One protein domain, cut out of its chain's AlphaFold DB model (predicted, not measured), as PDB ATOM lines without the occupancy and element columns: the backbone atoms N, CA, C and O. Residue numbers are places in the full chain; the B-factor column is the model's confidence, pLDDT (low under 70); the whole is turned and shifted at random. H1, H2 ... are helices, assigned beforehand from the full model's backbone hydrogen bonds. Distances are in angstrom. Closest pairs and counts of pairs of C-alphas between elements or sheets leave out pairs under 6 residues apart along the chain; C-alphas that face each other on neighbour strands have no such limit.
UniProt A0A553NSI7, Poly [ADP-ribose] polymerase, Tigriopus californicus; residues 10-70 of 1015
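This is residues 10 to 70 of the 1015 residues of the protein "Poly [ADP-ribose] polymerase" of Tigriopus californicus (UniProt A0A553NSI7). One long helix, H4, makes the length of the domain, and three shorter helices, H1, H2 and H3, follow one another in a loose arc round one side of it. H1 packs nearly at right angles on residues 62 to 66 of H4, H2 crosses H4 at a little distance, and the short H3 lies on the far side of H2 from H1. The printed part has 61 residues with four named helices, in the order H1, H2, H3, H4, and no named strand; the class is all helix. The whole is compact, with a radius of gyration of the C-alphas of 11.4 A, and its C-alphas span 31 by 23 by 17 A along their three main axes.

The printed part begins at Thr 10, and residues 10 to 16 come before the first named helix. H1 is residues 17 to 22 and begins at C-alpha 17, at (98.906, 32.615, 3.561). H2 is residues 26 to 36 and measures 15.1 A from first to last C-alpha. H3 is residues 41 to 44, four residues. H4 is residues 50 to 69, the longest helix, 28.9 A from C-alpha 50 at (86.374, 51.057, 0.775) to C-alpha 69 at (93.320, 23.061, 2.597).

H1 touches H4, with residues 62 to 66 of H4 alone; the closest C-alphas are those of Trp 17 and Val 62, 6.6 A apart. Their lines are about perpendicular, at 77 degrees. H2 and H4 are close but not clearly touching, and their closest C-alphas, those of Leu 28 and Leu 60, are 7.8 A apart. These two lines are also about perpendicular, at 75 degrees. H2 and H3 only just touch, with 3 pairs of C-alphas within 8 A; the closest are those of Ile 35 and Val 41, 6.7 A apart. H3 and H4 are near each other, with 6 pairs of C-alphas within 10 A. H1 is apart from H2 and from H3. In H1, H2 and H4 every O i to N i+4 pair is within hydrogen-bond range, while H3 is too short for such a pair and has its one O i to N i+3 pair within range.

The two C-alphas farthest apart are those of Gly 47 and His 70, at 33.9 A, and the first and last printed C-alphas, of Thr 10 and His 70, are 25.5 A apart. The printed part has no cut. The links from H1 to H2, H2 to H3 and H3 to H4 are tight, with 3, 4 and 5 residues between the helices. The mean pLDDT of the printed part is 80.8, and residues 66 to 70, of which 66 to 69 belong to H4, are under 70.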
ATOM      1  N   THR A  10      97.082  45.442  14.846       80.38
ATOM      2  CA  THR A  10      95.791  45.792  14.221       80.38
ATOM      3  C   THR A  10      95.904  46.494  12.862       80.38
ATOM      4  O   THR A  10      94.891  46.722  12.210       80.38
ATOM      5  N   THR A  11      97.118  46.835  12.414       81.25
ATOM      6  CA  THR A  11      97.370  47.520  11.126       81.25
ATOM      7  C   THR A  11      97.875  46.574  10.036       81.25
ATOM      8  O   THR A  11      98.377  46.995   8.994       81.25
ATOM      9  N   CYS A  12      97.808  45.265  10.278       83.00
ATOM     10  CA  CYS A  12      98.346  44.274   9.365       83.00
ATOM     11  C   CYS A  12      97.347  43.909   8.261       83.00
ATOM     12  O   CYS A  12      96.444  43.107   8.475       83.00
ATOM     13  N   PHE A  13      97.592  44.408   7.054       84.62
ATOM     14  CA  PHE A  13      96.770  44.166   5.861       84.62
ATOM     15  C   PHE A  13      97.374  43.126   4.896       84.62
ATOM     16  O   PHE A  13      97.100  43.118   3.702       84.62
ATOM     17  N   ARG A  14      98.268  42.257   5.386       84.44
ATOM     18  CA  ARG A  14      98.938  41.253   4.544       84.44
ATOM     19  C   ARG A  14      97.984  40.112   4.185       84.44
ATOM     20  O   ARG A  14      97.340  39.565   5.074       84.44
ATOM     21  N   LEU A  15      98.006  39.696   2.918       84.38
ATOM     22  CA  LEU A  15      97.219  38.576   2.367       84.38
ATOM     23  C   LEU A  15      98.018  37.269   2.246       84.38
ATOM     24  O   LEU A  15      97.534  36.261   1.744       84.38
ATOM     25  N   ASN A  16      99.282  37.272   2.676       83.19
ATOM     26  CA  ASN A  16     100.147  36.108   2.539       83.19
ATOM     27  C   ASN A  16      99.702  34.976   3.481       83.19
ATOM     28  O   ASN A  16      99.784  35.105   4.704       83.19
ATOM     29  N   TRP A  17      99.336  33.842   2.885       80.00
ATOM     30  CA  TRP A  17      98.906  32.615   3.561       80.00
ATOM     31  C   TRP A  17      99.851  32.170   4.693       80.00
ATOM     32  O   TRP A  17      99.415  31.975   5.826       80.00
ATOM     33  N   THR A  18     101.167  32.105   4.444       71.38
ATOM     34  CA  THR A  18     102.147  31.692   5.472       71.38
ATOM     35  C   THR A  18     102.240  32.682   6.633       71.38
ATOM     36  O   THR A  18     102.545  32.292   7.758       71.38
ATOM     37  N   HIS A  19     101.985  33.967   6.379       87.62
ATOM     38  CA  HIS A  19     102.017  35.002   7.404       87.62
ATOM     39  C   HIS A  19     100.778  34.938   8.302       87.62
ATOM     40  O   HIS A  19     100.925  34.942   9.524       87.62
ATOM     41  N   LEU A  20      99.587  34.836   7.707       82.81
ATOM     42  CA  LEU A  20      98.323  34.700   8.438       82.81
ATOM     43  C   LEU A  20      98.259  33.379   9.224       82.81
ATOM     44  O   LEU A  20      97.766  33.356  10.345       82.81
ATOM     45  N   ALA A  21      98.854  32.297   8.707       78.19
ATOM     46  CA  ALA A  21      98.961  31.030   9.436       78.19
ATOM     47  C   ALA A  21      99.931  31.097  10.632       78.19
ATOM     48  O   ALA A  21      99.722  30.446  11.657       78.19
ATOM     49  N   ARG A  22     101.022  31.867  10.507       80.62
ATOM     50  CA  ARG A  22     102.137  31.869  11.469       80.62
ATOM     51  C   ARG A  22     102.008  32.903  12.581       80.62
ATOM     52  O   ARG A  22     102.634  32.713  13.626       80.62
ATOM     53  N   PHE A  23     101.240  33.971  12.398       84.25
ATOM     54  CA  PHE A  23     101.139  35.069  13.362       84.25
ATOM     55  C   PHE A  23      99.686  35.352  13.762       84.25
ATOM     56  O   PHE A  23      98.763  35.038  13.025       84.25
ATOM     57  N   ARG A  24      99.502  35.926  14.950       86.75
ATOM     58  CA  ARG A  24      98.224  36.312  15.548       86.75
ATOM     59  C   ARG A  24      97.892  37.759  15.184       86.75
ATOM     60  O   ARG A  24      98.722  38.644  15.418       86.75
ATOM     61  N   HIS A  25      96.692  38.011  14.665       91.00
ATOM     62  CA  HIS A  25      96.241  39.329  14.203       91.00
ATOM     63  C   HIS A  25      95.021  39.792  14.998       91.00
ATOM     64  O   HIS A  25      93.915  39.308  14.789       91.00
ATOM     65  N   GLU A  26      95.225  40.743  15.906       86.38
ATOM     66  CA  GLU A  26      94.205  41.186  16.867       86.38
ATOM     67  C   GLU A  26      92.952  41.785  16.203       86.38
ATOM     68  O   GLU A  26      91.841  41.584  16.692       86.38
ATOM     69  N   HIS A  27      93.094  42.469  15.058       87.06
ATOM     70  CA  HIS A  27      91.938  42.990  14.320       87.06
ATOM     71  C   HIS A  27      91.108  41.860  13.708       87.06
ATOM     72  O   HIS A  27      89.895  41.856  13.877       87.06
ATOM     73  N   LEU A  28      91.742  40.863  13.082       90.25
ATOM     74  CA  LEU A  28      91.032  39.713  12.509       90.25
ATOM     75  C   LEU A  28      90.383  38.855  13.595       90.25
ATOM     76  O   LEU A  28      89.254  38.415  13.415       90.25
ATOM     77  N   GLU A  29      91.030  38.678  14.749       86.31
ATOM     78  CA  GLU A  29      90.412  37.992  15.890       86.31
ATOM     79  C   GLU A  29      89.169  38.718  16.394       86.31
ATOM     80  O   GLU A  29      88.161  38.072  16.680       86.31
ATOM     81  N   ARG A  30      89.208  40.053  16.470       85.88
ATOM     82  CA  ARG A  30      88.039  40.853  16.845       85.88
ATOM     83  C   ARG A  30      86.911  40.698  15.824       85.88
ATOM     84  O   ARG A  30      85.784  40.445  16.230       85.88
ATOM     85  N   PHE A  31      87.214  40.781  14.527       86.88
ATOM     86  CA  PHE A  31      86.230  40.568  13.459       86.88
ATOM     87  C   PHE A  31      85.617  39.164  13.520       86.88
ATOM     88  O   PHE A  31      84.401  39.035  13.568       86.88
ATOM     89  N   LEU A  32      86.440  38.117  13.611       84.94
ATOM     90  CA  LEU A  32      85.972  36.731  13.708       84.94
ATOM     91  C   LEU A  32      85.153  36.484  14.981       84.94
ATOM     92  O   LEU A  32      84.172  35.750  14.939       84.94
ATOM     93  N   THR A  33      85.513  37.114  16.102       85.00
ATOM     94  CA  THR A  33      84.750  37.020  17.359       85.00
ATOM     95  C   THR A  33      83.379  37.681  17.233       85.00
ATOM     96  O   THR A  33      82.385  37.116  17.678       85.00
ATOM     97  N   GLU A  34      83.294  38.856  16.609       86.12
ATOM     98  CA  GLU A  34      82.018  39.548  16.403       86.12
ATOM     99  C   GLU A  34      81.123  38.823  15.383       86.12
ATOM    100  O   GLU A  34      79.920  38.714  15.614       86.12
ATOM    101  N   ILE A  35      81.703  38.252  14.319       83.19
ATOM    102  CA  ILE A  35      80.981  37.387  13.368       83.19
ATOM    103  C   ILE A  35      80.433  36.149  14.095       83.19
ATOM    104  O   ILE A  35      79.265  35.807  13.939       83.19
ATOM    105  N   ARG A  36      81.231  35.514  14.967       78.94
ATOM    106  CA  ARG A  36      80.775  34.388  15.811       78.94
ATOM    107  C   ARG A  36      79.667  34.771  16.788       78.94
ATOM    108  O   ARG A  36      78.873  33.917  17.162       78.94
ATOM    109  N   ASN A  37      79.601  36.037  17.191       78.38
ATOM    110  CA  ASN A  37      78.528  36.565  18.031       78.38
ATOM    111  C   ASN A  37      77.280  36.977  17.221       78.38
ATOM    112  O   ASN A  37      76.362  37.565  17.793       78.38
ATOM    113  N   GLY A  38      77.231  36.675  15.918       80.56
ATOM    114  CA  GLY A  38      76.055  36.858  15.067       80.56
ATOM    115  C   GLY A  38      75.959  38.208  14.354       80.56
ATOM    116  O   GLY A  38      74.899  38.514  13.815       80.56
ATOM    117  N   LYS A  39      77.023  39.027  14.338       79.31
ATOM    118  CA  LYS A  39      77.039  40.266  13.541       79.31
ATOM    119  C   LYS A  39      77.373  39.991  12.082       79.31
ATOM    120  O   LYS A  39      78.295  39.230  11.787       79.31
ATOM    121  N   HIS A  40      76.666  40.663  11.175       82.00
ATOM    122  CA  HIS A  40      76.944  40.557   9.745       82.00
ATOM    123  C   HIS A  40      78.259  41.258   9.389       82.00
ATOM    124  O   HIS A  40      78.617  42.281   9.980       82.00
ATOM    125  N   VAL A  41      78.980  40.728   8.397       78.81
ATOM    126  CA  VAL A  41      80.264  41.292   7.947       78.81
ATOM    127  C   VAL A  41      80.081  42.748   7.503       78.81
ATOM    128  O   VAL A  41      80.884  43.605   7.849       78.81
ATOM    129  N   GLU A  42      78.978  43.055   6.827       82.00
ATOM    130  CA  GLU A  42      78.609  44.390   6.351       82.00
ATOM    131  C   GLU A  42      78.427  45.396   7.497       82.00
ATOM    132  O   GLU A  42      78.833  46.549   7.360       82.00
ATOM    133  N   GLU A  43      77.890  44.971   8.646       84.62
ATOM    134  CA  GLU A  43      77.743  45.826   9.834       84.62
ATOM    135  C   GLU A  43      79.097  46.138  10.476       84.62
ATOM    136  O   GLU A  43      79.332  47.249  10.947       84.62
ATOM    137  N   LEU A  44      80.016  45.169  10.470       84.00
ATOM    138  CA  LEU A  44      81.364  45.334  11.023       84.00
ATOM    139  C   LEU A  44      82.268  46.202  10.147       84.00
ATOM    140  O   LEU A  44      83.257  46.750  10.633       84.00
ATOM    141  N   LEU A  45      81.932  46.320   8.865       85.00
ATOM    142  CA  LEU A  45      82.652  47.131   7.895       85.00
ATOM    143  C   LEU A  45      82.124  48.577   7.810       85.00
ATOM    144  O   LEU A  45      82.773  49.421   7.187       85.00
ATOM    145  N   GLN A  46      81.003  48.905   8.470       85.12
ATOM    146  CA  GLN A  46      80.478  50.275   8.508       85.12
ATOM    147  C   GLN A  46      81.487  51.256   9.126       85.12
ATOM    148  O   GLN A  46      81.989  51.067  10.233       85.12
ATOM    149  N   GLY A  47      81.769  52.342   8.401       80.94
ATOM    150  CA  GLY A  47      82.713  53.386   8.815       80.94
ATOM    151  C   GLY A  47      84.174  53.129   8.428       80.94
ATOM    152  O   GLY A  47      85.025  53.980   8.689       80.94
ATOM    153  N   MET A  48      84.482  52.000   7.781       86.50
ATOM    154  CA  MET A  48      85.795  51.755   7.176       86.50
ATOM    155  C   MET A  48      85.877  52.356   5.767       86.50
ATOM    156  O   MET A  48      84.876  52.484   5.068       86.50
ATOM    157  N   SER A  49      87.090  52.708   5.328       86.69
ATOM    158  CA  SER A  49      87.309  53.086   3.925       86.69
ATOM    159  C   SER A  49      87.102  51.880   3.004       86.69
ATOM    160  O   SER A  49      87.409  50.754   3.397       86.69
ATOM    161  N   GLU A  50      86.643  52.106   1.774       78.31
ATOM    162  CA  GLU A  50      86.374  51.057   0.775       78.31
ATOM    163  C   GLU A  50      87.562  50.106   0.576       78.31
ATOM    164  O   GLU A  50      87.420  48.889   0.677       78.31
ATOM    165  N   LYS A  51      88.773  50.666   0.481       75.88
ATOM    166  CA  LYS A  51      90.028  49.908   0.378       75.88
ATOM    167  C   LYS A  51      90.302  49.043   1.614       75.88
ATOM    168  O   LYS A  51      90.792  47.921   1.500       75.88
ATOM    169  N   SER A  52      89.987  49.541   2.813       80.81
ATOM    170  CA  SER A  52      90.122  48.769   4.056       80.81
ATOM    171  C   SER A  52      89.076  47.659   4.154       80.81
ATOM    172  O   SER A  52      89.406  46.577   4.635       80.81
ATOM    173  N   MET A  53      87.848  47.905   3.687       83.12
ATOM    174  CA  MET A  53      86.794  46.890   3.641       83.12
ATOM    175  C   MET A  53      87.178  45.738   2.718       83.12
ATOM    176  O   MET A  53      87.105  44.580   3.123       83.12
ATOM    177  N   GLU A  54      87.637  46.054   1.509       83.62
ATOM    178  CA  GLU A  54      88.053  45.058   0.522       83.62
ATOM    179  C   GLU A  54      89.231  44.227   1.033       83.62
ATOM    180  O   GLU A  54      89.186  42.999   1.006       83.62
ATOM    181  N   THR A  55      90.224  44.872   1.650       85.94
ATOM    182  CA  THR A  55      91.380  44.152   2.198       85.94
ATOM    183  C   THR A  55      91.001  43.221   3.356       85.94
ATOM    184  O   THR A  55      91.533  42.118   3.463       85.94
ATOM    185  N   VAL A  56      90.078  43.629   4.237       85.50
ATOM    186  CA  VAL A  56      89.590  42.755   5.319       85.50
ATOM    187  C   VAL A  56      88.785  41.584   4.750       85.50
ATOM    188  O   VAL A  56      88.970  40.458   5.211       85.50
ATOM    189  N   LYS A  57      87.963  41.806   3.715       85.19
ATOM    190  CA  LYS A  57      87.251  40.731   3.002       85.19
ATOM    191  C   LYS A  57      88.229  39.725   2.386       85.19
ATOM    192  O   LYS A  57      88.071  38.524   2.595       85.19
ATOM    193  N   GLU A  58      89.280  40.193   1.718       87.44
ATOM    194  CA  GLU A  58      90.324  39.334   1.143       87.44
ATOM    195  C   GLU A  58      91.104  38.565   2.230       87.44
ATOM    196  O   GLU A  58      91.372  37.373   2.079       87.44
ATOM    197  N   GLN A  59      91.423  39.191   3.371       91.88
ATOM    198  CA  GLN A  59      92.057  38.501   4.505       91.88
ATOM    199  C   GLN A  59      91.171  37.383   5.072       91.88
ATOM    200  O   GLN A  59      91.678  36.297   5.364       91.88
ATOM    201  N   LEU A  60      89.862  37.623   5.197       85.88
ATOM    202  CA  LEU A  60      88.893  36.619   5.644       85.88
ATOM    203  C   LEU A  60      88.756  35.472   4.630       85.88
ATOM    204  O   LEU A  60      88.727  34.316   5.043       85.88
ATOM    205  N   GLN A  61      88.783  35.756   3.323       84.88
ATOM    206  CA  GLN A  61      88.800  34.725   2.273       84.88
ATOM    207  C   GLN A  61      90.072  33.863   2.316       84.88
ATOM    208  O   GLN A  61      90.002  32.640   2.189       84.88
ATOM    209  N   VAL A  62      91.247  34.463   2.549       83.25
ATOM    210  CA  VAL A  62      92.499  33.697   2.705       83.25
ATOM    211  C   VAL A  62      92.441  32.804   3.949       83.25
ATOM    212  O   VAL A  62      92.867  31.650   3.883       83.25
ATOM    213  N   ILE A  63      91.873  33.287   5.059       81.25
ATOM    214  CA  ILE A  63      91.643  32.482   6.272       81.25
ATOM    215  C   ILE A  63      90.661  31.337   5.998       81.25
ATOM    216  O   ILE A  63      90.934  30.199   6.365       81.25
ATOM    217  N   GLN A  64      89.587  31.590   5.256       76.94
ATOM    218  CA  GLN A  64      88.644  30.549   4.849       76.94
ATOM    219  C   GLN A  64      89.325  29.482   3.969       76.94
ATOM    220  O   GLN A  64      89.103  28.284   4.132       76.94
ATOM    221  N   SER A  65      90.235  29.888   3.076       72.62
ATOM    222  CA  SER A  65      91.012  28.956   2.243       72.62
ATOM    223  C   SER A  65      92.062  28.144   3.025       72.62
ATOM    224  O   SER A  65      92.430  27.041   2.609       72.62
ATOM    225  N   LEU A  66      92.545  28.668   4.162       68.62
ATOM    226  CA  LEU A  66      93.431  27.970   5.105       68.62
ATOM    227  C   LEU A  66      92.704  26.804   5.780       68.62
ATOM    228  O   LEU A  66      93.285  25.728   5.927       68.62
ATOM    229  N   GLU A  67      91.440  27.014   6.137       60.50
ATOM    230  CA  GLU A  67      90.584  26.022   6.797       60.50
ATOM    231  C   GLU A  67      90.130  24.901   5.845       60.50
ATOM    232  O   GLU A  67      89.904  23.781   6.290       60.50
ATOM    233  N   ILE A  68      90.074  25.162   4.531       53.06
ATOM    234  CA  ILE A  68      89.713  24.164   3.504       53.06
ATOM    235  C   ILE A  68      90.905  23.260   3.120       53.06
ATOM    236  O   ILE A  68      90.722  22.077   2.841       53.06
ATOM    237  N   ASN A  69      92.136  23.792   3.087       41.94
ATOM    238  CA  ASN A  69      93.320  23.061   2.597       41.94
ATOM    239  C   ASN A  69      94.056  22.236   3.670       41.94
ATOM    240  O   ASN A  69      94.766  21.283   3.337       41.94
ATOM    241  N   HIS A  70      93.901  22.572   4.949       44.28
ATOM    242  CA  HIS A  70      94.265  21.682   6.047       44.28
ATOM    243  C   HIS A  70      93.029  20.856   6.384       44.28
ATOM    244  O   HIS A  70      92.113  21.394   6.988       44.28
TER     245      HIS A  70